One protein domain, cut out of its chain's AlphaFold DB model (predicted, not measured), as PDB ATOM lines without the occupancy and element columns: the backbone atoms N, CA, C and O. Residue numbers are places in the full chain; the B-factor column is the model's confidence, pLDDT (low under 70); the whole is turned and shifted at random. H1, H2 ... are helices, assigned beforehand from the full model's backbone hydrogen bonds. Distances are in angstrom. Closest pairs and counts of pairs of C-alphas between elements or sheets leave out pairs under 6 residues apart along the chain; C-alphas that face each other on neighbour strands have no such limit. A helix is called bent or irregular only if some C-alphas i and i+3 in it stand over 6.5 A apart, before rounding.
ATOM      1  N   VAL A  46     179.353 222.136 215.369       76.94
ATOM      2  CA  VAL A  46     180.628 222.879 215.479       76.94
ATOM      3  C   VAL A  46     181.756 222.166 214.720       76.94
ATOM      4  O   VAL A  46     182.607 222.824 214.121       76.94
ATOM      5  N   VAL A  47     181.752 220.828 214.703       83.31
ATOM      6  CA  VAL A  47     182.695 220.038 213.893       83.31
ATOM      7  C   VAL A  47     182.425 220.217 212.396       83.31
ATOM      8  O   VAL A  47     183.375 220.460 211.657       83.31
ATOM      9  N   ASP A  48     181.166 220.159 211.949       81.38
ATOM     10  CA  ASP A  48     180.783 220.419 210.549       81.38
ATOM     11  C   ASP A  48     181.259 221.813 210.095       81.38
ATOM     12  O   ASP A  48     181.966 221.930 209.094       81.38
ATOM     13  N   ASP A  49     181.007 222.851 210.899       78.06
ATOM     14  CA  ASP A  49     181.428 224.228 210.616       78.06
ATOM     15  C   ASP A  49     182.966 224.368 210.518       78.06
ATOM     16  O   ASP A  49     183.485 225.078 209.648       78.06
ATOM     17  N   TYR A  50     183.721 223.667 211.375       83.38
ATOM     18  CA  TYR A  50     185.187 223.619 211.297       83.38
ATOM     19  C   TYR A  50     185.675 222.891 210.036       83.38
ATOM     20  O   TYR A  50     186.613 223.364 209.385       83.38
ATOM     21  N   MET A  51     185.042 221.769 209.673       87.12
ATOM     22  CA  MET A  51     185.366 221.002 208.464       87.12
ATOM     23  C   MET A  51     185.048 221.802 207.195       87.12
ATOM     24  O   MET A  51     185.872 221.875 206.288       87.12
ATOM     25  N   ALA A  52     183.914 222.503 207.142       84.38
ATOM     26  CA  ALA A  52     183.616 223.451 206.072       84.38
ATOM     27  C   ALA A  52     184.691 224.544 205.966       84.38
ATOM     28  O   ALA A  52     185.227 224.797 204.884       84.38
ATOM     29  N   ALA A  53     185.076 225.153 207.091       83.50
ATOM     30  CA  ALA A  53     186.122 226.169 207.109       83.50
ATOM     31  C   ALA A  53     187.513 225.622 206.722       83.50
ATOM     32  O   ALA A  53     188.333 226.374 206.190       83.50
ATOM     33  N   SER A  54     187.832 224.352 206.995       88.88
ATOM     34  CA  SER A  54     189.089 223.727 206.550       88.88
ATOM     35  C   SER A  54     189.084 223.463 205.040       88.88
ATOM     36  O   SER A  54     190.033 223.868 204.367       88.88
ATOM     37  N   VAL A  55     187.988 222.932 204.492       89.12
ATOM     38  CA  VAL A  55     187.811 222.683 203.050       89.12
ATOM     39  C   VAL A  55     187.896 223.979 202.232       89.12
ATOM     40  O   VAL A  55     188.658 224.051 201.268       89.12
ATOM     41  N   ILE A  56     187.217 225.057 202.649       86.38
ATOM     42  CA  ILE A  56     187.330 226.366 201.969       86.38
ATOM     43  C   ILE A  56     188.778 226.877 201.994       86.38
ATOM     44  O   ILE A  56     189.251 227.435 201.003       86.38
ATOM     45  N   ARG A  57     189.501 226.705 203.111       88.50
ATOM     46  CA  ARG A  57     190.910 227.125 203.215       88.50
ATOM     47  C   ARG A  57     191.814 226.331 202.272       88.50
ATOM     48  O   ARG A  57     192.668 226.944 201.639       88.50
ATOM     49  N   GLN A  58     191.594 225.025 202.121       92.19
ATOM     50  CA  GLN A  58     192.330 224.182 201.171       92.19
ATOM     51  C   GLN A  58     192.106 224.635 199.718       92.19
ATOM     52  O   GLN A  58     193.074 224.904 199.007       92.19
ATOM     53  N   TYR A  59     190.853 224.833 199.295       91.00
ATOM     54  CA  TYR A  59     190.559 225.322 197.940       91.00
ATOM     55  C   TYR A  59     191.061 226.755 197.689       91.00
ATOM     56  O   TYR A  59     191.524 227.060 196.590       91.00
ATOM     57  N   LYS A  60     191.046 227.636 198.700       89.56
ATOM     58  CA  LYS A  60     191.659 228.973 198.595       89.56
ATOM     59  C   LYS A  60     193.186 228.916 198.491       89.56
ATOM     60  O   LYS A  60     193.749 229.705 197.738       89.56
ATOM     61  N   ALA A  61     193.851 227.988 199.183       89.25
ATOM     62  CA  ALA A  61     195.297 227.795 199.063       89.25
ATOM     63  C   ALA A  61     195.695 227.365 197.637       89.25
ATOM     64  O   ALA A  61     196.649 227.905 197.077       89.25
ATOM     65  N   ALA A  62     194.903 226.498 196.996       87.75
ATOM     66  CA  ALA A  62     195.107 226.102 195.599       87.75
ATOM     67  C   ALA A  62     195.006 227.275 194.592       87.75
ATOM     68  O   ALA A  62     195.571 227.203 193.501       87.75
ATOM     69  N   ALA A  63     194.329 228.376 194.944       82.25
ATOM     70  CA  ALA A  63     194.222 229.570 194.099       82.25
ATOM     71  C   ALA A  63     195.429 230.533 194.202       82.25
ATOM     72  O   ALA A  63     195.556 231.431 193.361       82.25
ATOM     73  N   ALA A  64     196.300 230.359 195.204       85.75
ATOM     74  CA  ALA A  64     197.480 231.193 195.457       85.75
ATOM     75  C   ALA A  64     198.691 230.365 195.969       85.75
ATOM     76  O   ALA A  64     199.221 230.648 197.045       85.75
ATOM     77  N   PRO A  65     199.157 229.343 195.219       83.50
ATOM     78  CA  PRO A  65     200.161 228.386 195.702       83.50
ATOM     79  C   PRO A  65     201.538 229.011 195.979       83.50
ATOM     80  O   PRO A  65     202.260 228.540 196.848       83.50
ATOM     81  N   GLY A  66     201.899 230.087 195.271       86.38
ATOM     82  CA  GLY A  66     203.152 230.828 195.474       86.38
ATOM     83  C   GLY A  66     203.062 231.970 196.493       86.38
ATOM     84  O   GLY A  66     203.882 232.881 196.440       86.38
ATOM     85  N   GLY A  67     202.024 232.016 197.337       86.00
ATOM     86  CA  GLY A  67     201.793 233.089 198.319       86.00
ATOM     87  C   GLY A  67     201.316 234.430 197.733       86.00
ATOM     88  O   GLY A  67     200.665 235.204 198.428       86.00
ATOM     89  N   VAL A  68     201.567 234.695 196.448       89.75
ATOM     90  CA  VAL A  68     201.043 235.868 195.734       89.75
ATOM     91  C   VAL A  68     199.576 235.644 195.354       89.75
ATOM     92  O   VAL A  68     199.243 234.716 194.612       89.75
ATOM     93  N   ASP A  81     184.735 248.983 198.521       84.50
ATOM     94  CA  ASP A  81     184.145 247.801 197.855       84.50
ATOM     95  C   ASP A  81     184.283 246.511 198.684       84.50
ATOM     96  O   ASP A  81     183.392 245.662 198.677       84.50
ATOM     97  N   ALA A  82     185.414 246.338 199.377       86.88
ATOM     98  CA  ALA A  82     185.690 245.141 200.170       86.88
ATOM     99  C   ALA A  82     184.720 245.007 201.361       86.88
ATOM    100  O   ALA A  82     184.156 243.935 201.579       86.88
ATOM    101  N   GLU A  83     184.440 246.105 202.072       86.38
ATOM    102  CA  GLU A  83     183.466 246.108 203.171       86.38
ATOM    103  C   GLU A  83     182.030 245.984 202.632       86.38
ATOM    104  O   GLU A  83     181.235 245.225 203.182       86.38
ATOM    105  N   ALA A  84     181.710 246.606 201.488       84.62
ATOM    106  CA  ALA A  84     180.421 246.398 200.821       84.62
ATOM    107  C   ALA A  84     180.196 244.918 200.445       84.62
ATOM    108  O   ALA A  84     179.112 244.374 200.665       84.62
ATOM    109  N   LYS A  85     181.231 244.220 199.953       82.38
ATOM    110  CA  LYS A  85     181.170 242.768 199.710       82.38
ATOM    111  C   LYS A  85     181.052 241.948 200.988       82.38
ATOM    112  O   LYS A  85     180.359 240.933 200.968       82.38
ATOM    113  N   ARG A  86     181.692 242.358 202.085       83.75
ATOM    114  CA  ARG A  86     181.545 241.703 203.392       83.75
ATOM    115  C   ARG A  86     180.104 241.797 203.895       83.75
ATOM    116  O   ARG A  86     179.538 240.772 204.273       83.75
ATOM    117  N   VAL A  87     179.502 242.988 203.850       82.94
ATOM    118  CA  VAL A  87     178.090 243.206 204.212       82.94
ATOM    119  C   VAL A  87     177.176 242.367 203.317       82.94
ATOM    120  O   VAL A  87     176.345 241.619 203.828       82.94
ATOM    121  N   TYR A  88     177.389 242.386 201.998       80.31
ATOM    122  CA  TYR A  88     176.636 241.551 201.060       80.31
ATOM    123  C   TYR A  88     176.772 240.049 201.367       80.31
ATOM    124  O   TYR A  88     175.771 239.339 201.410       80.31
ATOM    125  N   ALA A  89     177.981 239.549 201.645       79.81
ATOM    126  CA  ALA A  89     178.214 238.142 201.984       79.81
ATOM    127  C   ALA A  89     177.523 237.726 203.297       79.81
ATOM    128  O   ALA A  89     176.943 236.641 203.367       79.81
ATOM    129  N   ILE A  90     177.530 238.595 204.315       79.00
ATOM    130  CA  ILE A  90     176.782 238.400 205.567       79.00
ATOM    131  C   ILE A  90     175.274 238.347 205.292       79.00
ATOM    132  O   ILE A  90     174.595 237.428 205.754       79.00
ATOM    133  N   THR A  91     174.755 239.282 204.495       79.94
ATOM    134  CA  THR A  91     173.346 239.322 204.090       79.94
ATOM    135  C   THR A  91     172.946 238.057 203.330       79.94
ATOM    136  O   THR A  91     171.934 237.449 203.668       79.94
ATOM    137  N   GLN A  92     173.747 237.587 202.370       78.69
ATOM    138  CA  GLN A  92     173.475 236.343 201.640       78.69
ATOM    139  C   GLN A  92     173.495 235.111 202.564       78.69
ATOM    140  O   GLN A  92     172.595 234.275 202.492       78.69
ATOM    141  N   ALA A  93     174.450 235.024 203.497       77.00
ATOM    142  CA  ALA A  93     174.487 233.956 204.502       77.00
ATOM    143  C   ALA A  93     173.273 233.990 205.454       77.00
ATOM    144  O   ALA A  93     172.807 232.942 205.908       77.00
ATOM    145  N   PHE A  94     172.728 235.178 205.732       78.44
ATOM    146  CA  PHE A  94     171.482 235.344 206.478       78.44
ATOM    147  C   PHE A  94     170.254 234.934 205.649       78.44
ATOM    148  O   PHE A  94     169.428 234.166 206.141       78.44
ATOM    149  N   ARG A  95     170.152 235.344 204.375       78.00
ATOM    150  CA  ARG A  95     169.059 234.927 203.471       78.00
ATOM    151  C   ARG A  95     169.026 233.417 203.247       78.00
ATOM    152  O   ARG A  95     167.952 232.827 203.296       78.00
ATOM    153  N   ALA A  96     170.184 232.768 203.120       75.94
ATOM    154  CA  ALA A  96     170.283 231.309 203.048       75.94
ATOM    155  C   ALA A  96     169.615 230.601 204.250       75.94
ATOM    156  O   ALA A  96     168.980 229.559 204.083       75.94
ATOM    157  N   ARG A  97     169.680 231.195 205.451       75.31
ATOM    158  CA  ARG A  97     169.026 230.686 206.677       75.31
ATOM    159  C   ARG A  97     167.534 230.992 206.756       75.31
ATOM    160  O   ARG A  97     166.826 230.317 207.491       75.31
ATOM    161  N   GLN A  98     167.068 231.997 206.019       78.25
ATOM    162  CA  GLN A  98     165.644 232.300 205.858       78.25
ATOM    163  C   GLN A  98     164.969 231.412 204.800       78.25
ATOM    164  O   GLN A  98     163.763 231.529 204.592       78.25
ATOM    165  N   SER A  99     165.716 230.516 204.139       76.44
ATOM    166  CA  SER A  99     165.132 229.528 203.232       76.44
ATOM    167  C   SER A  99     164.147 228.606 203.961       76.44
ATOM    168  O   SER A  99     164.291 228.295 205.145       76.44
ATOM    169  N   THR A 100     163.111 228.159 203.246       79.44
ATOM    170  CA  THR A 100     162.113 227.246 203.817       79.44
ATOM    171  C   THR A 100     162.753 225.907 204.190       79.44
ATOM    172  O   THR A 100     163.711 225.461 203.559       79.44
ATOM    173  N   THR A 101     162.187 225.203 205.171       80.88
ATOM    174  CA  THR A 101     162.675 223.875 205.592       80.88
ATOM    175  C   THR A 101     162.754 222.880 204.428       80.88
ATOM    176  O   THR A 101     163.707 222.105 204.347       80.88
ATOM    177  N   ARG A 102     161.807 222.949 203.478       82.75
ATOM    178  CA  ARG A 102     161.827 222.180 202.222       82.75
ATOM    179  C   ARG A 102     163.020 222.555 201.336       82.75
ATOM    180  O   ARG A 102     163.704 221.657 200.853       82.75
ATOM    181  N   ALA A 103     163.280 223.846 201.132       79.75
ATOM    182  CA  ALA A 103     164.411 224.312 200.330       79.75
ATOM    183  C   ALA A 103     165.757 223.941 200.976       79.75
ATOM    184  O   ALA A 103     166.657 223.467 200.284       79.75
ATOM    185  N   ALA A 104     165.888 224.078 202.298       78.25
ATOM    186  CA  ALA A 104     167.076 223.661 203.043       78.25
ATOM    187  C   ALA A 104     167.320 222.141 202.951       78.25
ATOM    188  O   ALA A 104     168.451 221.702 202.734       78.25
ATOM    189  N   ALA A 105     166.263 221.324 203.048       81.81
ATOM    190  CA  ALA A 105     166.358 219.875 202.876       81.81
ATOM    191  C   ALA A 105     166.760 219.482 201.443       81.81
ATOM    192  O   ALA A 105     167.671 218.673 201.272       81.81
ATOM    193  N   ALA A 106     166.143 220.084 200.420       83.50
ATOM    194  CA  ALA A 106     166.496 219.847 199.018       83.50
ATOM    195  C   ALA A 106     167.964 220.210 198.731       83.50
ATOM    196  O   ALA A 106     168.700 219.387 198.189       83.50
ATOM    197  N   ASN A 107     168.418 221.385 199.196       81.31
ATOM    198  CA  ASN A 107     169.825 221.798 199.132       81.31
ATOM    199  C   ASN A 107     170.754 220.747 199.753       81.31
ATOM    200  O   ASN A 107     171.741 220.372 199.131       81.31
ATOM    201  N   ARG A 108     170.430 220.236 200.950       81.69
ATOM    202  CA  ARG A 108     171.256 219.248 201.661       81.69
ATOM    203  C   ARG A 108     171.428 217.931 200.897       81.69
ATOM    204  O   ARG A 108     172.505 217.340 200.952       81.69
ATOM    205  N   PHE A 109     170.384 217.438 200.230       87.50
ATOM    206  CA  PHE A 109     170.489 216.212 199.431       87.50
ATOM    207  C   PHE A 109     171.230 216.452 198.111       87.50
ATOM    208  O   PHE A 109     172.063 215.631 197.726       87.50
ATOM    209  N   GLU A 110     170.994 217.597 197.468       87.31
ATOM    210  CA  GLU A 110     171.685 218.005 196.243       87.31
ATOM    211  C   GLU A 110     173.197 218.179 196.470       87.31
ATOM    212  O   GLU A 110     174.004 217.598 195.745       87.31
ATOM    213  N   THR A 111     173.611 218.918 197.506       86.44
ATOM    214  CA  THR A 111     175.039 219.122 197.811       86.44
ATOM    215  C   THR A 111     175.729 217.830 198.229       86.44
ATOM    216  O   THR A 111     176.862 217.595 197.815       86.44
ATOM    217  N   ARG A 112     175.045 216.945 198.968       89.38
ATOM    218  CA  ARG A 112     175.554 215.601 199.279       89.38
ATOM    219  C   ARG A 112     175.781 214.775 198.011       89.38
ATOM    220  O   ARG A 112     176.866 214.223 197.856       89.38
ATOM    221  N   ARG A 113     174.801 214.701 197.098       90.88
ATOM    222  CA  ARG A 113     174.934 213.979 195.814       90.88
ATOM    223  C   ARG A 113     176.152 214.475 195.031       90.88
ATOM    224  O   ARG A 113     176.932 213.673 194.532       90.88
ATOM    225  N   ARG A 114     176.329 215.795 194.955       90.56
ATOM    226  CA  ARG A 114     177.435 216.432 194.223       90.56
ATOM    227  C   ARG A 114     178.792 216.257 194.892       90.56
ATOM    228  O   ARG A 114     179.779 216.085 194.185       90.56
ATOM    229  N   GLY A 115     178.834 216.250 196.225       90.19
ATOM    230  CA  GLY A 115     180.031 215.922 196.998       90.19
ATOM    231  C   GLY A 115     180.472 214.466 196.816       90.19
ATOM    232  O   GLY A 115     181.664 214.212 196.723       90.19
ATOM    233  N   ILE A 116     179.529 213.522 196.683       93.50
ATOM    234  CA  ILE A 116     179.838 212.114 196.367       93.50
ATOM    235  C   ILE A 116     180.437 212.002 194.957       93.50
ATOM    236  O   ILE A 116     181.483 211.386 194.787       93.50
ATOM    237  N   ILE A 117     179.851 212.676 193.957       92.69
ATOM    238  CA  ILE A 117     180.431 212.752 192.599       92.69
ATOM    239  C   ILE A 117     181.855 213.345 192.640       92.69
ATOM    240  O   ILE A 117     182.751 212.849 191.963       92.69
ATOM    241  N   ALA A 118     182.076 214.376 193.463       91.00
ATOM    242  CA  ALA A 118     183.374 215.026 193.635       91.00
ATOM    243  C   ALA A 118     184.415 214.192 194.411       91.00
ATOM    244  O   ALA A 118     185.601 214.492 194.315       91.00
ATOM    245  N   ALA A 119     183.993 213.163 195.154       92.31
ATOM    246  CA  ALA A 119     184.874 212.241 195.877       92.31
ATOM    247  C   ALA A 119     185.457 211.130 194.981       92.31
ATOM    248  O   ALA A 119     186.317 210.373 195.427       92.31
ATOM    249  N   HIS A 120     184.991 211.003 193.729       91.88
ATOM    250  CA  HIS A 120     185.522 210.079 192.717       91.88
ATOM    251  C   HIS A 120     185.697 208.614 193.196       91.88
ATOM    252  O   HIS A 120     186.650 207.939 192.811       91.88
ATOM    253  N   GLY A 121     184.777 208.111 194.033       91.75
ATOM    254  CA  GLY A 121     184.812 206.744 194.580       91.75
ATOM    255  C   GLY A 121     185.642 206.572 195.861       91.75
ATOM    256  O   GLY A 121     185.815 205.451 196.343       91.75
ATOM    257  N   CYS A 122     186.169 207.657 196.440       96.56
ATOM    258  CA  CYS A 122     186.849 207.625 197.730       96.56
ATOM    259  C   CYS A 122     185.833 207.441 198.871       96.56
ATOM    260  O   CYS A 122     185.288 208.406 199.410       96.56
ATOM    261  N   SER A 123     185.620 206.194 199.296       96.12
ATOM    262  CA  SER A 123     184.668 205.823 200.360       96.12
ATOM    263  C   SER A 123     184.852 206.598 201.677       96.12
ATOM    264  O   SER A 123     183.885 206.869 202.392       96.12
ATOM    265  N   HIS A 124     186.083 207.014 201.991       96.00
ATOM    266  CA  HIS A 124     186.386 207.852 203.153       96.00
ATOM    267  C   HIS A 124     185.845 209.285 203.014       96.00
ATOM    268  O   HIS A 124     185.313 209.848 203.975       96.00
ATOM    269  N   GLU A 125     185.968 209.880 201.828       94.62
ATOM    270  CA  GLU A 125     185.438 211.214 201.534       94.62
ATOM    271  C   GLU A 125     183.918 211.187 201.398       94.62
ATOM    272  O   GLU A 125     183.249 212.040 201.981       94.62
ATOM    273  N   GLU A 126     183.357 210.163 200.752       95.38
ATOM    274  CA  GLU A 126     181.908 209.936 200.693       95.38
ATOM    275  C   GLU A 126     181.300 209.837 202.100       95.38
ATOM    276  O   GLU A 126     180.318 210.520 202.405       95.38
ATOM    277  N   GLY A 127     181.927 209.072 203.002       94.50
ATOM    278  CA  GLY A 127     181.517 208.988 204.407       94.50
ATOM    279  C   GLY A 127     181.507 210.350 205.115       94.50
ATOM    280  O   GLY A 127     180.560 210.664 205.843       94.50
ATOM    281  N   ARG A 128     182.506 211.205 204.857       91.69
ATOM    282  CA  ARG A 128     182.565 212.578 205.396       91.69
ATOM    283  C   ARG A 128     181.502 213.492 204.782       91.69
ATOM    284  O   ARG A 128     180.827 214.197 205.524       91.69
ATOM    285  N   VAL A 129     181.300 213.443 203.467       89.75
ATOM    286  CA  VAL A 129     180.263 214.195 202.736       89.75
ATOM    287  C   VAL A 129     178.853 213.819 203.211       89.75
ATOM    288  O   VAL A 129     177.962 214.669 203.308       89.75
ATOM    289  N   VAL A 130     178.627 212.551 203.559       89.81
ATOM    290  CA  VAL A 130     177.363 212.101 204.157       89.81
ATOM    291  C   VAL A 130     177.210 212.618 205.593       89.81
ATOM    292  O   VAL A 130     176.123 213.096 205.941       89.81
ATOM    293  N   ALA A 131     178.268 212.558 206.407       88.62
ATOM    294  CA  ALA A 131     178.251 212.941 207.821       88.62
ATOM    295  C   ALA A 131     178.188 214.462 208.075       88.62
ATOM    296  O   ALA A 131     177.531 214.880 209.028       88.62
ATOM    297  N   PHE A 132     178.824 215.275 207.225       86.62
ATOM    298  CA  PHE A 132     179.038 216.716 207.422       86.62
ATOM    299  C   PHE A 132     178.411 217.551 206.280       86.62
ATOM    300  O   PHE A 132     179.059 217.815 205.261       86.62
ATOM    301  N   PRO A 133     177.127 217.951 206.397       84.31
ATOM    302  CA  PRO A 133     176.409 218.682 205.352       84.31
ATOM    303  C   PRO A 133     177.031 220.015 204.923       84.31
ATOM    304  O   PRO A 133     177.011 220.325 203.730       84.31
ATOM    305  N   SER A 134     177.556 220.814 205.857       81.56
ATOM    306  CA  SER A 134     178.161 222.109 205.516       81.56
ATOM    307  C   SER A 134     179.532 221.927 204.858       81.56
ATOM    308  O   SER A 134     179.865 222.668 203.929       81.56
ATOM    309  N   MET A 135     180.289 220.893 205.250       85.94
ATOM    310  CA  MET A 135     181.504 220.466 204.551       85.94
ATOM    311  C   MET A 135     181.186 220.062 203.105       85.94
ATOM    312  O   MET A 135     181.804 220.596 202.188       85.94
ATOM    313  N   ALA A 136     180.201 219.181 202.888       87.56
ATOM    314  CA  ALA A 136     179.784 218.737 201.552       87.56
ATOM    315  C   ALA A 136     179.409 219.911 200.637       87.56
ATOM    316  O   ALA A 136     179.846 220.002 199.490       87.56
ATOM    317  N   ALA A 137     178.629 220.851 201.162       84.50
ATOM    318  CA  ALA A 137     178.197 222.022 200.419       84.50
ATOM    319  C   ALA A 137     179.358 222.966 200.058       84.50
ATOM    320  O   ALA A 137     179.444 223.437 198.922       84.50
ATOM    321  N   ASN A 138     180.294 223.183 200.984       85.81
ATOM    322  CA  ASN A 138     181.486 223.990 200.729       85.81
ATOM    323  C   ASN A 138     182.548 223.269 199.879       85.81
ATOM    324  O   ASN A 138     183.341 223.945 199.226       85.81
ATOM    325  N   MET A 139     182.531 221.933 199.815       88.38
ATOM    326  CA  MET A 139     183.344 221.146 198.882       88.38
ATOM    327  C   MET A 139     182.919 221.405 197.434       88.38
ATOM    328  O   MET A 139     183.754 221.774 196.615       88.38
ATOM    329  N   VAL A 140     181.617 221.312 197.136       88.38
ATOM    330  CA  VAL A 140     181.065 221.549 195.785       88.38
ATOM    331  C   VAL A 140     181.371 222.969 195.295       88.38
ATOM    332  O   VAL A 140     181.820 223.161 194.167       88.38
ATOM    333  N   ILE A 141     181.177 223.975 196.155       85.31
ATOM    334  CA  ILE A 141     181.499 225.371 195.822       85.31
ATOM    335  C   ILE A 141     183.015 225.542 195.666       85.31
ATOM    336  O   ILE A 141     183.475 226.075 194.662       85.31
ATOM    337  N   GLY A 142     183.799 225.076 196.643       87.50
ATOM    338  CA  GLY A 142     185.251 225.233 196.666       87.50
ATOM    339  C   GLY A 142     185.944 224.584 195.469       87.50
ATOM    340  O   GLY A 142     186.839 225.197 194.889       87.50
ATOM    341  N   GLN A 143     185.480 223.408 195.039       90.31
ATOM    342  CA  GLN A 143     185.960 222.732 193.836       90.31
ATOM    343  C   GLN A 143     185.689 223.574 192.580       90.31
ATOM    344  O   GLN A 143     186.620 223.851 191.824       90.31
ATOM    345  N   ALA A 144     184.451 224.037 192.375       89.12
ATOM    346  CA  ALA A 144     184.091 224.853 191.213       89.12
ATOM    347  C   ALA A 144     184.867 226.190 191.168       89.12
ATOM    348  O   ALA A 144     185.300 226.636 190.101       89.12
ATOM    349  N   GLU A 145     185.098 226.799 192.334       88.81
ATOM    350  CA  GLU A 145     185.871 228.033 192.514       88.81
ATOM    351  C   GLU A 145     187.370 227.842 192.222       88.81
ATOM    352  O   GLU A 145     187.965 228.624 191.474       88.81
ATOM    353  N   ALA A 146     187.985 226.788 192.770       90.50
ATOM    354  CA  ALA A 146     189.403 226.478 192.568       90.50
ATOM    355  C   ALA A 146     189.705 226.081 191.115       90.50
ATOM    356  O   ALA A 146     190.688 226.541 190.533       90.50
ATOM    357  N   LEU A 147     188.818 225.293 190.499       90.94
ATOM    358  CA  LEU A 147     188.908 224.899 189.090       90.94
ATOM    359  C   LEU A 147     188.629 226.052 188.111       90.94
ATOM    360  O   LEU A 147     188.910 225.904 186.920       90.94
ATOM    361  N   ARG A 148     188.092 227.188 188.588       90.94
ATOM    362  CA  ARG A 148     187.545 228.293 187.773       90.94
ATOM    363  C   ARG A 148     186.394 227.852 186.857       90.94
ATOM    364  O   ARG A 148     186.141 228.478 185.832       90.94
ATOM    365  N   ALA A 149     185.677 226.799 187.246       90.25
ATOM    366  CA  ALA A 149     184.551 226.260 186.493       90.25
ATOM    367  C   ALA A 149     183.319 227.185 186.529       90.25
ATOM    368  O   ALA A 149     182.536 227.178 185.589       90.25
ATOM    369  N   CYS A 150     183.154 228.020 187.564       88.81
ATOM    370  CA  CYS A 150     181.996 228.912 187.707       88.81
ATOM    371  C   CYS A 150     181.844 229.933 186.559       88.81
ATOM    372  O   CYS A 150     182.827 230.548 186.133       88.81
ATOM    373  N   SER A 151     180.598 230.229 186.166       89.88
ATOM    374  CA  SER A 151     180.245 231.135 185.054       89.88
ATOM    375  C   SER A 151     180.958 232.485 185.069       89.88
ATOM    376  O   SER A 151     181.403 232.954 184.028       89.88
ATOM    377  N   ARG A 152     181.172 233.082 186.249       88.94
ATOM    378  CA  ARG A 152     181.872 234.374 186.395       88.94
ATOM    379  C   ARG A 152     183.337 234.384 185.934       88.94
ATOM    380  O   ARG A 152     183.901 235.466 185.790       88.94
ATOM    381  N   TYR A 153     183.958 233.218 185.753       90.25
ATOM    382  CA  TYR A 153     185.314 233.075 185.212       90.25
ATOM    383  C   TYR A 153     185.330 232.692 183.732       90.25
ATOM    384  O   TYR A 153     186.345 232.901 183.064       90.25
ATOM    385  N   GLN A 154     184.220 232.168 183.209       91.69
ATOM    386  CA  GLN A 154     184.111 231.804 181.807       91.69
ATOM    387  C   GLN A 154     183.853 233.048 180.957       91.69
ATOM    388  O   GLN A 154     182.944 233.837 181.209       91.69
ATOM    389  N   VAL A 155     184.678 233.228 179.926       91.25
ATOM    390  CA  VAL A 155     184.526 234.308 178.948       91.25
ATOM    391  C   VAL A 155     184.074 233.685 177.627       91.25
ATOM    392  O   VAL A 155     184.895 233.007 176.989       91.25
ATOM    393  N   PRO A 156     182.810 233.914 177.206       92.44
ATOM    394  CA  PRO A 156     182.311 233.453 175.918       92.44
ATOM    395  C   PRO A 156     183.185 233.953 174.767       92.44
ATOM    396  O   PRO A 156     183.524 235.138 174.704       92.44
ATOM    397  N   ALA A 157     183.541 233.053 173.857       90.62
ATOM    398  CA  ALA A 157     184.272 233.346 172.632       90.62
ATOM    399  C   ALA A 157     183.365 233.926 171.534       90.62
ATOM    400  O   ALA A 157     183.847 234.658 170.671       90.62
ATOM    401  N   SER A 158     182.062 233.625 171.554       94.38
ATOM    402  CA  SER A 158     181.114 234.052 170.518       94.38
ATOM    403  C   SER A 158     179.805 234.621 171.080       94.38
ATOM    404  O   SER A 158     179.440 234.405 172.239       94.38
ATOM    405  N   LYS A 159     179.058 235.344 170.230       95.31
ATOM    406  CA  LYS A 159     177.701 235.824 170.556       95.31
ATOM    407  C   LYS A 159     176.724 234.663 170.792       95.31
ATOM    408  O   LYS A 159     175.873 234.778 171.667       95.31
ATOM    409  N   ALA A 160     176.869 233.565 170.044       94.12
ATOM    410  CA  ALA A 160     176.056 232.360 170.197       94.12
ATOM    411  C   ALA A 160     176.324 231.675 171.546       94.12
ATOM    412  O   ALA A 160     175.390 231.425 172.299       94.12
ATOM    413  N   GLU A 161     177.596 231.479 171.906       95.12
ATOM    414  CA  GLU A 161     177.986 230.924 173.209       95.12
ATOM    415  C   GLU A 161     177.446 231.775 174.366       95.12
ATOM    416  O   GLU A 161     176.889 231.238 175.323       95.12
ATOM    417  N   LYS A 162     177.548 233.109 174.256       95.31
ATOM    418  CA  LYS A 162     176.966 234.013 175.252       95.31
ATOM    419  C   LYS A 162     175.449 233.828 175.356       95.31
ATOM    420  O   LYS A 162     174.943 233.717 176.464       95.31
ATOM    421  N   TYR A 163     174.731 233.786 174.232       96.06
ATOM    422  CA  TYR A 163     173.278 233.594 174.230       96.06
ATOM    423  C   TYR A 163     172.868 232.270 174.895       96.06
ATOM    424  O   TYR A 163     171.935 232.258 175.693       96.06
ATOM    425  N   MET A 164     173.591 231.179 174.623       96.19
ATOM    426  CA  MET A 164     173.333 229.872 175.236       96.19
ATOM    427  C   MET A 164     173.612 229.879 176.748       96.19
ATOM    428  O   MET A 164     172.810 229.359 177.521       96.19
ATOM    429  N   ALA A 165     174.701 230.517 177.194       94.38
ATOM    430  CA  ALA A 165     174.996 230.669 178.621       94.38
ATOM    431  C   ALA A 165     173.947 231.555 179.330       94.38
ATOM    432  O   ALA A 165     173.429 231.179 180.381       94.38
ATOM    433  N   ASP A 166     173.559 232.679 178.715       94.06
ATOM    434  CA  ASP A 166     172.489 233.559 179.202       94.06
ATOM    435  C   ASP A 166     171.127 232.822 179.253       94.06
ATOM    436  O   ASP A 166     170.295 233.126 180.109       94.06
ATOM    437  N   ALA A 167     170.877 231.848 178.369       95.31
ATOM    438  CA  ALA A 167     169.664 231.025 178.383       95.31
ATOM    439  C   ALA A 167     169.629 230.044 179.571       95.31
ATOM    440  O   ALA A 167     168.591 229.923 180.222       95.31
ATOM    441  N   VAL A 168     170.758 229.411 179.910       92.38
ATOM    442  CA  VAL A 168     170.889 228.568 181.116       92.38
ATOM    443  C   VAL A 168     170.734 229.403 182.394       92.38
ATOM    444  O   VAL A 168     170.002 229.023 183.306       92.38
ATOM    445  N   GLU A 169     171.326 230.597 182.450       89.19
ATOM    446  CA  GLU A 169     171.154 231.517 183.585       89.19
ATOM    447  C   GLU A 169     169.674 231.934 183.781       89.19
ATOM    448  O   GLU A 169     169.201 232.035 184.917       89.19
ATOM    449  N   ARG A 170     168.886 232.075 182.700       89.38
ATOM    450  CA  ARG A 170     167.423 232.294 182.779       89.38
ATOM    451  C   ARG A 170     166.663 231.087 183.331       89.38
ATOM    452  O   ARG A 170     165.698 231.285 184.067       89.38
ATOM    453  N   GLN A 171     167.085 229.860 183.020       90.31
ATOM    454  CA  GLN A 171     166.486 228.652 183.605       90.31
ATOM    455  C   GLN A 171     166.696 228.630 185.126       90.31
ATOM    456  O   GLN A 171     165.744 228.410 185.874       90.31
ATOM    457  N   TYR A 172     167.898 228.965 185.608       85.69
ATOM    458  CA  TYR A 172     168.147 229.091 187.048       85.69
ATOM    459  C   TYR A 172     167.377 230.246 187.700       85.69
ATOM    460  O   TYR A 172     166.906 230.089 188.827       85.69
ATOM    461  N   ALA A 173     167.184 231.373 187.008       83.25
ATOM    462  CA  ALA A 173     166.325 232.454 187.498       83.25
ATOM    463  C   ALA A 173     164.858 232.003 187.661       83.25
ATOM    464  O   ALA A 173     164.235 232.310 188.678       83.25
ATOM    465  N   ALA A 174     164.330 231.214 186.717       84.44
ATOM    466  CA  ALA A 174     162.994 230.623 186.815       84.44
ATOM    467  C   ALA A 174     162.878 229.618 187.979       84.44
ATOM    468  O   ALA A 174     161.867 229.611 188.679       84.44
ATOM    469  N   ILE A 175     163.928 228.831 188.255       82.25
ATOM    470  CA  ILE A 175     163.980 227.921 189.417       82.25
ATOM    471  C   ILE A 175     163.921 228.690 190.751       82.25
ATOM    472  O   ILE A 175     163.292 228.210 191.694       82.25
ATOM    473  N   GLN A 176     164.534 229.878 190.848       78.38
ATOM    474  CA  GLN A 176     164.445 230.716 192.060       78.38
ATOM    475  C   GLN A 176     163.067 231.363 192.252       78.38
ATOM    476  O   GLN A 176     162.682 231.645 193.386       78.38
ATOM    477  N   CYS A 177     162.337 231.627 191.164       80.25
ATOM    478  CA  CYS A 177     161.066 232.361 191.175       80.25
ATOM    479  C   CYS A 177     159.933 231.559 190.494       80.25
ATOM    480  O   CYS A 177     159.323 232.053 189.543       80.25
ATOM    481  N   PRO A 178     159.618 230.329 190.955       80.81
ATOM    482  CA  PRO A 178     158.731 229.403 190.239       80.81
ATOM    483  C   PRO A 178     157.265 229.862 190.188       80.81
ATOM    484  O   PRO A 178     156.507 229.408 189.338       80.81
ATOM    485  N   THR A 179     156.857 230.752 191.095       83.75
ATOM    486  CA  THR A 179     155.510 231.343 191.172       83.75
ATOM    487  C   THR A 179     155.433 232.749 190.568       83.75
ATOM    488  O   THR A 179     154.381 233.378 190.629       83.75
ATOM    489  N   GLY A 180     156.542 233.278 190.038       81.56
ATOM    490  CA  GLY A 180     156.681 234.692 189.665       81.56
ATOM    491  C   GLY A 180     156.951 235.643 190.843       81.56
ATOM    492  O   GLY A 180     157.244 236.813 190.617       81.56
ATOM    493  N   GLU A 181     156.905 235.163 192.090       83.50
ATOM    494  CA  GLU A 181     157.241 235.957 193.276       83.50
ATOM    495  C   GLU A 181     158.749 235.899 193.584       83.50
ATOM    496  O   GLU A 181     159.330 234.827 193.777       83.50
ATOM    497  N   PHE A 182     159.389 237.068 193.674       79.81
ATOM    498  CA  PHE A 182     160.816 237.208 193.972       79.81
ATOM    499  C   PHE A 182     161.096 237.057 195.476       79.81
ATOM    500  O   PHE A 182     161.244 238.038 196.201       79.81
ATOM    501  N   THR A 183     161.176 235.813 195.954       65.31
ATOM    502  CA  THR A 183     161.308 235.508 197.396       65.31
ATOM    503  C   THR A 183     162.754 235.381 197.898       65.31
ATOM    504  O   THR A 183     163.020 235.659 199.068       65.31
ATOM    505  N   VAL A 184     163.703 234.981 197.038       62.91
ATOM    506  CA  VAL A 184     165.114 234.715 197.418       62.91
ATOM    507  C   VAL A 184     166.117 235.613 196.672       62.91
ATOM    508  O   VAL A 184     167.200 235.898 197.186       62.91
ATOM    509  N   CYS A 185     165.758 236.113 195.487       67.56
ATOM    510  CA  CYS A 185     166.602 236.986 194.668       67.56
ATOM    511  C   CYS A 185     166.733 238.386 195.294       67.56
ATOM    512  O   CYS A 185     165.881 239.245 195.085       67.56
ATOM    513  N   THR A 186     167.801 238.621 196.065       73.25
ATOM    514  CA  THR A 186     168.078 239.924 196.693       73.25
ATOM    515  C   THR A 186     169.427 240.486 196.242       73.25
ATOM    516  O   THR A 186     170.481 240.035 196.687       73.25
ATOM    517  N   ASP A 187     169.390 241.507 195.381       76.88
ATOM    518  CA  ASP A 187     170.593 242.218 194.910       76.88
ATOM    519  C   ASP A 187     171.153 243.200 195.959       76.88
ATOM    520  O   ASP A 187     172.300 243.637 195.870       76.88
ATOM    521  N   GLY A 188     170.354 243.538 196.974       78.69
ATOM    522  CA  GLY A 188     170.735 244.347 198.128       78.69
ATOM    523  C   GLY A 188     169.663 244.305 199.221       78.69
ATOM    524  O   GLY A 188     168.488 244.071 198.938       78.69
ATOM    525  N   ALA A 189     170.064 244.522 200.471       83.25
ATOM    526  CA  ALA A 189     169.178 244.737 201.615       83.25
ATOM    527  C   ALA A 189     168.910 246.231 201.877       83.25
ATOM    528  O   ALA A 189     167.859 246.568 202.421       83.25
ATOM    529  N   ALA A 190     169.827 247.119 201.476       86.00
ATOM    530  CA  ALA A 190     169.707 248.568 201.639       86.00
ATOM    531  C   ALA A 190     169.883 249.352 200.323       86.00
ATOM    532  O   ALA A 190     170.406 248.859 199.317       86.00
ATOM    533  N   LYS A 191     169.449 250.621 200.331       88.69
ATOM    534  CA  LYS A 191     169.566 251.534 199.182       88.69
ATOM    535  C   LYS A 191     171.034 251.686 198.767       88.69
ATOM    536  O   LYS A 191     171.868 252.091 199.566       88.69
ATOM    537  N   GLY A 192     171.323 251.417 197.495       85.06
ATOM    538  CA  GLY A 192     172.665 251.535 196.909       85.06
ATOM    539  C   GLY A 192     173.473 250.232 196.879       85.06
ATOM    540  O   GLY A 192     174.368 250.115 196.046       85.06
ATOM    541  N   GLU A 193     173.126 249.217 197.675       86.50
ATOM    542  CA  GLU A 193     173.874 247.947 197.701       86.50
ATOM    543  C   GLU A 193     173.810 247.202 196.362       86.50
ATOM    544  O   GLU A 193     174.841 246.764 195.861       86.50
ATOM    545  N   ALA A 194     172.644 247.167 195.707       86.88
ATOM    546  CA  ALA A 194     172.500 246.587 194.367       86.88
ATOM    547  C   ALA A 194     173.370 247.303 193.310       86.88
ATOM    548  O   ALA A 194     173.881 246.679 192.378       86.88
ATOM    549  N   HIS A 195     173.610 248.611 193.470       87.75
ATOM    550  CA  HIS A 195     174.535 249.342 192.604       87.75
ATOM    551  C   HIS A 195     175.994 248.935 192.868       87.75
ATOM    552  O   HIS A 195     176.748 248.723 191.916       87.75
ATOM    553  N   ALA A 196     176.387 248.773 194.135       85.19
ATOM    554  CA  ALA A 196     177.709 248.261 194.497       85.19
ATOM    555  C   ALA A 196     177.918 246.820 193.988       85.19
ATOM    556  O   ALA A 196     178.949 246.525 193.382       85.19
ATOM    557  N   ALA A 197     176.912 245.947 194.120       84.44
ATOM    558  CA  ALA A 197     176.925 244.591 193.571       84.44
ATOM    559  C   ALA A 197     177.087 244.588 192.038       84.44
ATOM    560  O   ALA A 197     177.897 243.824 191.504       84.44
ATOM    561  N   ARG A 198     176.409 245.500 191.323       87.94
ATOM    562  CA  ARG A 198     176.575 245.702 189.870       87.94
ATOM    563  C   ARG A 198     178.013 246.077 189.493       87.94
ATOM    564  O   ARG A 198     178.574 245.484 188.570       87.94
ATOM    565  N   VAL A 199     178.623 247.032 190.203       87.94
ATOM    566  CA  VAL A 199     180.022 247.452 189.974       87.94
ATOM    567  C   VAL A 199     180.990 246.302 190.276       87.94
ATOM    568  O   VAL A 199     181.865 245.988 189.462       87.94
ATOM    569  N   ALA A 200     180.785 245.594 191.388       86.31
ATOM    570  CA  ALA A 200     181.558 244.415 191.754       86.31
ATOM    571  C   ALA A 200     181.481 243.308 190.684       86.31
ATOM    572  O   ALA A 200     182.524 242.761 190.300       86.31
ATOM    573  N   GLY A 201     180.287 243.015 190.162       86.75
ATOM    574  CA  GLY A 201     180.065 242.064 189.068       86.75
ATOM    575  C   GLY A 201     180.784 242.476 187.782       86.75
ATOM    576  O   GLY A 201     181.544 241.683 187.224       86.75
ATOM    577  N   GLY A 202     180.650 243.742 187.374       89.38
ATOM    578  CA  GLY A 202     181.366 244.303 186.221       89.38
ATOM    579  C   GLY A 202     182.890 244.190 186.350       89.38
ATOM    580  O   GLY A 202     183.558 243.723 185.425       89.38
ATOM    581  N   SER A 203     183.443 244.513 187.525       88.62
ATOM    582  CA  SER A 203     184.883 244.367 187.793       88.62
ATOM    583  C   SER A 203     185.354 242.904 187.767       88.62
ATOM    584  O   SER A 203     186.502 242.631 187.416       88.62
ATOM    585  N   THR A 204     184.477 241.958 188.117       89.06
ATOM    586  CA  THR A 204     184.768 240.514 188.091       89.06
ATOM    587  C   THR A 204     184.778 239.999 186.652       89.06
ATOM    588  O   THR A 204     185.724 239.324 186.252       89.06
ATOM    589  N   ALA A 205     183.797 240.406 185.839       89.56
ATOM    590  CA  ALA A 205     183.747 240.090 184.412       89.56
ATOM    591  C   ALA A 205     184.937 240.685 183.634       89.56
ATOM    592  O   ALA A 205     185.474 240.038 182.734       89.56
ATOM    593  N   PHE A 206     185.397 241.889 183.996       91.19
ATOM    594  CA  PHE A 206     186.635 242.456 183.453       91.19
ATOM    595  C   PHE A 206     187.858 241.611 183.837       91.19
ATOM    596  O   PHE A 206     188.642 241.239 182.966       91.19
ATOM    597  N   ARG A 207     187.988 241.224 185.112       90.75
ATOM    598  CA  ARG A 207     189.102 240.386 185.589       90.75
ATOM    599  C   ARG A 207     189.154 239.005 184.935       90.75
ATOM    600  O   ARG A 207     190.239 238.546 184.599       90.75
ATOM    601  N   ALA A 208     188.012 238.373 184.663       90.06
ATOM    602  CA  ALA A 208     187.964 237.130 183.886       90.06
ATOM    603  C   ALA A 208     188.566 237.306 182.472       90.06
ATOM    604  O   ALA A 208     189.289 236.438 181.976       90.06
ATOM    605  N   ARG A 209     188.349 238.471 181.842       90.12
ATOM    606  CA  ARG A 209     188.944 238.820 180.538       90.12
ATOM    607  C   ARG A 209     190.437 239.138 180.610       90.12
ATOM    608  O   ARG A 209     191.109 238.944 179.601       90.12
ATOM    609  N   THR A 210     190.974 239.563 181.754       89.75
ATOM    610  CA  THR A 210     192.412 239.859 181.919       89.75
ATOM    611  C   THR A 210     193.243 238.696 182.474       89.75
ATOM    612  O   THR A 210     194.461 238.820 182.570       89.75
ATOM    613  N   LEU A 211     192.636 237.536 182.763       89.12
ATOM    614  CA  LEU A 211     193.375 236.304 183.083       89.12
ATOM    615  C   LEU A 211     194.359 235.909 181.964       89.12
ATOM    616  O   LEU A 211     194.117 236.163 180.778       89.12
ATOM    617  N   SER A 212     195.450 235.231 182.334       90.69
ATOM    618  CA  SER A 212     196.427 234.700 181.375       90.69
ATOM    619  C   SER A 212     195.791 233.680 180.420       90.69
ATOM    620  O   SER A 212     194.802 233.021 180.754       90.69
ATOM    621  N   ALA A 213     196.357 233.536 179.217       91.50
ATOM    622  CA  ALA A 213     195.829 232.623 178.199       91.50
ATOM    623  C   ALA A 213     195.746 231.171 178.707       91.50
ATOM    624  O   ALA A 213     194.704 230.535 178.564       91.50
ATOM    625  N   GLY A 214     196.789 230.693 179.398       91.69
ATOM    626  CA  GLY A 214     196.797 229.370 180.031       91.69
ATOM    627  C   GLY A 214     195.718 229.204 181.107       91.69
ATOM    628  O   GLY A 214     195.017 228.198 181.112       91.69
ATOM    629  N   ALA A 215     195.499 230.209 181.966       90.56
ATOM    630  CA  ALA A 215     194.448 230.146 182.988       90.56
ATOM    631  C   ALA A 215     193.033 230.114 182.384       90.56
ATOM    632  O   ALA A 215     192.159 229.426 182.913       90.56
ATOM    633  N   LYS A 216     192.808 230.814 181.263       91.88
ATOM    634  CA  LYS A 216     191.548 230.752 180.500       91.88
ATOM    635  C   LYS A 216     191.354 229.393 179.829       91.88
ATOM    636  O   LYS A 216     190.270 228.831 179.926       91.88
ATOM    637  N   ALA A 217     192.388 228.861 179.173       92.88
ATOM    638  CA  ALA A 217     192.336 227.550 178.529       92.88
ATOM    639  C   ALA A 217     192.050 226.443 179.556       92.88
ATOM    640  O   ALA A 217     191.081 225.702 179.401       92.88
ATOM    641  N   GLN A 218     192.805 226.410 180.660       93.56
ATOM    642  CA  GLN A 218     192.573 225.469 181.756       93.56
ATOM    643  C   GLN A 218     191.167 225.625 182.350       93.56
ATOM    644  O   GLN A 218     190.489 224.630 182.578       93.56
ATOM    645  N   GLY A 219     190.698 226.862 182.554       92.44
ATOM    646  CA  GLY A 219     189.346 227.134 183.043       92.44
ATOM    647  C   GLY A 219     188.245 226.577 182.137       92.44
ATOM    648  O   GLY A 219     187.224 226.131 182.654       92.44
ATOM    649  N   ARG A 220     188.447 226.547 180.812       93.88
ATOM    650  CA  ARG A 220     187.492 225.966 179.851       93.88
ATOM    651  C   ARG A 220     187.461 224.440 179.920       93.88
ATOM    652  O   ARG A 220     186.383 223.879 180.087       93.88
ATOM    653  N   PHE A 221     188.623 223.783 179.871       95.12
ATOM    654  CA  PHE A 221     188.715 222.322 180.012       95.12
ATOM    655  C   PHE A 221     188.173 221.849 181.367       95.12
ATOM    656  O   PHE A 221     187.404 220.892 181.434       95.12
ATOM    657  N   ASN A 222     188.503 222.569 182.443       95.19
ATOM    658  CA  ASN A 222     187.975 222.304 183.776       95.19
ATOM    659  C   ASN A 222     186.450 222.479 183.844       95.19
ATOM    660  O   ASN A 222     185.787 221.653 184.462       95.19
ATOM    661  N   ALA A 223     185.889 223.533 183.237       93.69
ATOM    662  CA  ALA A 223     184.443 223.757 183.222       93.69
ATOM    663  C   ALA A 223     183.705 222.649 182.468       93.69
ATOM    664  O   ALA A 223     182.718 222.133 182.986       93.69
ATOM    665  N   GLN A 224     184.211 222.238 181.301       94.56
ATOM    666  CA  GLN A 224     183.675 221.109 180.541       94.56
ATOM    667  C   GLN A 224     183.701 219.818 181.374       94.56
ATOM    668  O   GLN A 224     182.653 219.217 181.593       94.56
ATOM    669  N   ALA A 225     184.868 219.420 181.892       94.00
ATOM    670  CA  ALA A 225     185.015 218.185 182.666       94.00
ATOM    671  C   ALA A 225     184.154 218.186 183.943       94.00
ATOM    672  O   ALA A 225     183.491 217.193 184.252       94.00
ATOM    673  N   TYR A 226     184.109 219.318 184.654       93.62
ATOM    674  CA  TYR A 226     183.237 219.508 185.810       93.62
ATOM    675  C   TYR A 226     181.761 219.375 185.417       93.62
ATOM    676  O   TYR A 226     181.017 218.677 186.103       93.62
ATOM    677  N   ALA A 227     181.335 219.984 184.305       93.69
ATOM    678  CA  ALA A 227     179.944 219.946 183.879       93.69
ATOM    679  C   ALA A 227     179.497 218.553 183.409       93.69
ATOM    680  O   ALA A 227     178.434 218.083 183.816       93.69
ATOM    681  N   THR A 228     180.326 217.853 182.630       93.56
ATOM    682  CA  THR A 228     180.083 216.460 182.225       93.56
ATOM    683  C   THR A 228     179.912 215.551 183.446       93.56
ATOM    684  O   THR A 228     178.915 214.838 183.541       93.56
ATOM    685  N   ALA A 229     180.811 215.634 184.434       92.06
ATOM    686  CA  ALA A 229     180.721 214.820 185.650       92.06
ATOM    687  C   ALA A 229     179.502 215.164 186.531       92.06
ATOM    688  O   ALA A 229     178.865 214.276 187.098       92.06
ATOM    689  N   GLN A 230     179.175 216.453 186.669       90.44
ATOM    690  CA  GLN A 230     178.171 216.945 187.621       90.44
ATOM    691  C   GLN A 230     176.749 217.068 187.045       90.44
ATOM    692  O   GLN A 230     175.798 217.121 187.830       90.44
ATOM    693  N   TYR A 231     176.585 217.141 185.723       90.50
ATOM    694  CA  TYR A 231     175.289 217.365 185.064       90.50
ATOM    695  C   TYR A 231     175.066 216.483 183.828       90.50
ATOM    696  O   TYR A 231     173.935 216.067 183.615       90.50
ATOM    697  N   GLY A 232     176.116 216.164 183.056       86.19
ATOM    698  CA  GLY A 232     175.986 215.455 181.771       86.19
ATOM    699  C   GLY A 232     175.312 214.085 181.878       86.19
ATOM    700  O   GLY A 232     174.422 213.774 181.094       86.19
ATOM    701  N   HIS A 233     175.679 213.287 182.887       86.50
ATOM    702  CA  HIS A 233     175.012 212.019 183.231       86.50
ATOM    703  C   HIS A 233     174.831 211.022 182.055       86.50
ATOM    704  O   HIS A 233     173.919 210.196 182.092       86.50
ATOM    705  N   GLY A 234     175.695 211.066 181.030       88.69
ATOM    706  CA  GLY A 234     175.598 210.229 179.827       88.69
ATOM    707  C   GLY A 234     174.699 210.800 178.720       88.69
ATOM    708  O   GLY A 234     174.450 210.129 177.718       88.69
ATOM    709  N   CYS A 235     174.201 212.030 178.869       94.44
ATOM    710  CA  CYS A 235     173.448 212.734 177.838       94.44
ATOM    711  C   CYS A 235     174.405 213.278 176.767       94.44
ATOM    712  O   CYS A 235     174.904 214.400 176.863       94.44
ATOM    713  N   GLY A 236     174.629 212.498 175.705       94.12
ATOM    714  CA  GLY A 236     175.546 212.869 174.617       94.12
ATOM    715  C   GLY A 236     175.243 214.219 173.946       94.12
ATOM    716  O   GLY A 236     176.154 214.855 173.427       94.12
ATOM    717  N   TYR A 237     173.993 214.697 173.994       95.44
ATOM    718  CA  TYR A 237     173.628 216.039 173.524       95.44
ATOM    719  C   TYR A 237     174.167 217.149 174.442       95.44
ATOM    720  O   TYR A 237     174.800 218.092 173.966       95.44
ATOM    721  N   GLU A 238     173.953 217.038 175.755       94.25
ATOM    722  CA  GLU A 238     174.433 218.032 176.723       94.25
ATOM    723  C   GLU A 238     175.959 218.014 176.833       94.25
ATOM    724  O   GLU A 238     176.591 219.069 176.866       94.25
ATOM    725  N   GLU A 239     176.575 216.834 176.788       94.69
ATOM    726  CA  GLU A 239     178.033 216.694 176.810       94.69
ATOM    727  C   GLU A 239     178.686 217.284 175.547       94.69
ATOM    728  O   GLU A 239     179.714 217.963 175.648       94.69
ATOM    729  N   ALA A 240     178.056 217.141 174.373       94.50
ATOM    730  CA  ALA A 240     178.477 217.831 173.153       94.50
ATOM    731  C   ALA A 240     178.306 219.361 173.251       94.50
ATOM    732  O   ALA A 240     179.178 220.104 172.790       94.50
ATOM    733  N   LEU A 241     177.237 219.853 173.893       94.00
ATOM    734  CA  LEU A 241     177.073 221.285 174.174       94.00
ATOM    735  C   LEU A 241     178.145 221.815 175.135       94.00
ATOM    736  O   LEU A 241     178.675 222.899 174.895       94.00
ATOM    737  N   PHE A 242     178.506 221.072 176.186       94.69
ATOM    738  CA  PHE A 242     179.570 221.468 177.118       94.69
ATOM    739  C   PHE A 242     180.946 221.499 176.445       94.69
ATOM    740  O   PHE A 242     181.752 222.378 176.754       94.69
ATOM    741  N   ALA A 243     181.202 220.578 175.511       92.81
ATOM    742  CA  ALA A 243     182.418 220.557 174.702       92.81
ATOM    743  C   ALA A 243     182.496 221.736 173.715       92.81
ATOM    744  O   ALA A 243     183.542 222.373 173.591       92.81
ATOM    745  N   ALA A 244     181.390 222.052 173.034       93.12
ATOM    746  CA  ALA A 244     181.328 223.153 172.070       93.12
ATOM    747  C   ALA A 244     181.307 224.542 172.736       93.12
ATOM    748  O   ALA A 244     181.833 225.506 172.174       93.12
ATOM    749  N   TYR A 245     180.708 224.654 173.926       94.69
ATOM    750  CA  TYR A 245     180.436 225.921 174.605       94.69
ATOM    751  C   TYR A 245     180.835 225.883 176.097       94.69
ATOM    752  O   TYR A 245     179.974 225.760 176.973       94.69
ATOM    753  N   PRO A 246     182.128 226.047 176.435       92.00
ATOM    754  CA  PRO A 246     182.600 226.021 177.824       92.00
ATOM    755  C   PRO A 246     181.941 227.053 178.759       92.00
ATOM    756  O   PRO A 246     181.844 226.813 179.964       92.00
ATOM    757  N   ALA A 247     181.442 228.184 178.247       93.50
ATOM    758  CA  ALA A 247     180.666 229.115 179.069       93.50
ATOM    759  C   ALA A 247     179.278 228.574 179.463       93.50
ATOM    760  O   ALA A 247     178.784 228.925 180.532       93.50
ATOM    761  N   VAL A 248     178.676 227.690 178.655       95.19
ATOM    762  CA  VAL A 248     177.451 226.948 179.014       95.19
ATOM    763  C   VAL A 248     177.769 225.924 180.102       95.19
ATOM    764  O   VAL A 248     177.059 225.860 181.102       95.19
ATOM    765  N   ALA A 249     178.884 225.200 179.967       94.25
ATOM    766  CA  ALA A 249     179.366 224.279 180.996       94.25
ATOM    767  C   ALA A 249     179.558 224.985 182.355       94.25
ATOM    768  O   ALA A 249     179.105 224.493 183.387       94.25
ATOM    769  N   GLY A 250     180.148 226.187 182.358       91.50
ATOM    770  CA  GLY A 250     180.304 226.987 183.577       91.50
ATOM    771  C   GLY A 250     179.039 227.695 184.080       91.50
ATOM    772  O   GLY A 250     178.982 228.068 185.254       91.50
ATOM    773  N   ALA A 251     178.021 227.875 183.230       92.00
ATOM    774  CA  ALA A 251     176.698 228.370 183.623       92.00
ATOM    775  C   ALA A 251     175.923 227.360 184.482       92.00
ATOM    776  O   ALA A 251     175.040 227.769 185.235       92.00
ATOM    777  N   MET A 252     176.274 226.071 184.426       90.94
ATOM    778  CA  MET A 252     175.617 225.035 185.219       90.94
ATOM    779  C   MET A 252     175.878 225.183 186.727       90.94
ATOM    780  O   MET A 252     176.989 225.452 187.202       90.94
ATOM    781  N   ARG A 253     174.809 224.999 187.504       84.56
ATOM    782  CA  ARG A 253     174.743 225.160 188.964       84.56
ATOM    783  C   ARG A 253     173.953 224.006 189.593       84.56
ATOM    784  O   ARG A 253     173.106 223.419 188.917       84.56
ATOM    785  N   PRO A 254     174.144 223.710 190.893       79.69
ATOM    786  CA  PRO A 254     173.279 222.780 191.618       79.69
ATOM    787  C   PRO A 254     171.788 223.082 191.412       79.69
ATOM    788  O   PRO A 254     171.419 224.242 191.233       79.69
ATOM    789  N   SER A 255     170.930 222.056 191.456       71.81
ATOM    790  CA  SER A 255     169.502 222.148 191.084       71.81
ATOM    791  C   SER A 255     168.689 223.175 191.885       71.81
ATOM    792  O   SER A 255     167.628 223.607 191.452       71.81
ATOM    793  N   THR A 256     169.210 223.626 193.024       65.44
ATOM    794  CA  THR A 256     168.655 224.703 193.854       65.44
ATOM    795  C   THR A 256     169.055 226.114 193.397       65.44
ATOM    796  O   THR A 256     168.746 227.092 194.077       65.44
ATOM    797  N   GLY A 257     169.771 226.237 192.274       53.56
ATOM    798  CA  GLY A 257     170.124 227.464 191.549       53.56
ATOM    799  C   GLY A 257     171.088 228.432 192.248       53.56
ATOM    800  O   GLY A 257     171.502 229.420 191.636       53.56
ATOM    801  N   ALA A 258     171.465 228.170 193.502       54.34
ATOM    802  CA  ALA A 258     172.250 229.081 194.328       54.34
ATOM    803  C   ALA A 258     173.482 228.401 194.943       54.34
ATOM    804  O   ALA A 258     173.373 227.632 195.897       54.34
ATOM    805  N   TYR A 259     174.680 228.794 194.494       46.97
ATOM    806  CA  TYR A 259     175.927 228.470 195.201       46.97
ATOM    807  C   TYR A 259     175.943 229.061 196.632       46.97
ATOM    808  O   TYR A 259     176.514 228.470 197.540       46.97
ATOM    809  N   ALA A 260     175.276 230.199 196.872       39.28
ATOM    810  CA  ALA A 260     175.272 230.871 198.179       39.28
ATOM    811  C   ALA A 260     174.426 230.163 199.258       39.28
ATOM    812  O   ALA A 260     174.809 230.170 200.427       39.28
ATOM    813  N   ALA A 261     173.307 229.527 198.886       43.06
ATOM    814  CA  ALA A 261     172.437 228.825 199.838       43.06
ATOM    815  C   ALA A 261     173.106 227.571 200.426       43.06
ATOM    816  O   ALA A 261     172.856 227.207 201.572       43.06
ATOM    817  N   ALA A 262     173.993 226.949 199.649       41.12
ATOM    818  CA  ALA A 262     174.776 225.790 200.041       41.12
ATOM    819  C   ALA A 262     175.851 226.130 201.102       41.12
ATOM    820  O   ALA A 262     176.023 225.380 202.058       41.12
ATOM    821  N   ALA A 263     176.543 227.272 200.995       42.97
ATOM    822  CA  ALA A 263     177.668 227.604 201.882       42.97
ATOM    823  C   ALA A 263     177.291 227.884 203.348       42.97
ATOM    824  O   ALA A 263     178.163 227.825 204.218       42.97
ATOM    825  N   ALA A 264     176.038 228.256 203.630       46.22
ATOM    826  CA  ALA A 264     175.642 228.739 204.947       46.22
ATOM    827  C   ALA A 264     175.607 227.589 205.975       46.22
ATOM    828  O   ALA A 264     174.764 226.698 205.853       46.22
TER     829      ALA A 264
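What this domain is: This is residues 46 to 68 and 81 to 264 of the 362 residues of an uncharacterized protein of Porphyra umbilicalis (UniProt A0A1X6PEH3). Two clusters of helices are stacked, with a wide V of two helices at one side: in one cluster H1 and H5 run side by side with H3 crossing H5, H4 folded back on H3 and short H11 packed on H3 and H5; in the other H8 and H9 make a hairpin, with H10 between H8 and H6. H2 and H7 meet near their starts as the V, with the far end of H2 at H11. The printed part has 207 residues with eleven named helices, H1 to H11 in order, and no named strand: the class is all helix. It is compact, with a radius of gyration of the C-alphas of 17.0 A, and rounded, spanning 48 by 44 by 44 A.

Where its parts are: H8, the longest helix, residues 213 to 232, measures 26.5 A from C-alpha 213 at (195.829, 232.623, 178.199) to C-alpha 232; it is neither bent nor irregular, but only just: C-alphas 229 and 232 are 6.2 A apart. H9 is residues 236 to 244, H10 246 to 251 and H11 259 to 263. H7 is residues 193 to 210, 25.7 A, and H6 159 to 176, 25.8 A. H5 is residues 133 to 146, 19.8 A, H4 123 to 131, H3 101 to 118, 25.5 A, and H2 81 to 97, 24.5 A. H1, residues 46 to 62, 24.8 A, begins at C-alpha 46 (180.628, 222.879, 215.479).

How they stand to each other: H8 touches H9 with residues 224 to 232 alone, at a shallow tilt of 11 degrees, opposite ways, a hairpin; the closest C-alphas, of Gln 224 and Phe 242, are 5.4 A apart. H8 touches H10 with residues 220 to 228 alone, at a steep tilt of 59 degrees; Ala 227 and Ala 249 have the closest C-alphas, 5.2 A apart. H9 and H10 touch only at the corner. H10 touches residues 161 to 169 of H6 alone, closest at the C-alphas of Ala 165 and Val 248, 4.5 A. H3 and H8 only just touch, with 3 pairs of C-alphas within 8 A, the closest those of Arg 114 and Gln 230, 6.7 A. H3 and H5 are the hubs, touching four helices each. They touch each other at a steep tilt of 56 degrees, closest at the C-alphas of Thr 111 and Ala 137, 5.0 A. H1 touches H5 at a shallow tilt of 8 degrees, the same way; the closest C-alphas, of Ala 52 and Met 135, are 4.0 A apart. H3 and H4 form a hairpin, closest at the C-alphas of Ile 116 and Glu 126, 5.3 A; H4 and H5 touch only at the corner. H11 touches H2, H3 and H5, for instance with the C-alphas of Ala 96 and Ala 261 4.6 A apart, the closest of H2 and H11. H2 and H7 touch at a steep tilt of 69.9 degrees, only just short of about perpendicular, closest at the C-alphas of Ala 84 and Ala 196, 7.1 A. H6 and H8 are apart. Each O i to N i+4 pair is within hydrogen-bond range in H1 and H3 to H10; H2 has 12 of 13, and H11 has 0 of 1, beside 1 of 2 O i to N i+3 pairs.

The domain as a whole: The C-alphas of Ser 123 and Lys 191, the two farthest apart, are 48.2 A apart. Residues 69 to 80 are not printed, and C-alphas 68 and 81 are 20.8 A apart across the cut. The links H5 to H6 and H6 to H7 are long, with 12 and 16 residues. Mean pLDDT of the printed part is 85.9; residues 183 to 185 and 256 to 264 are under 70.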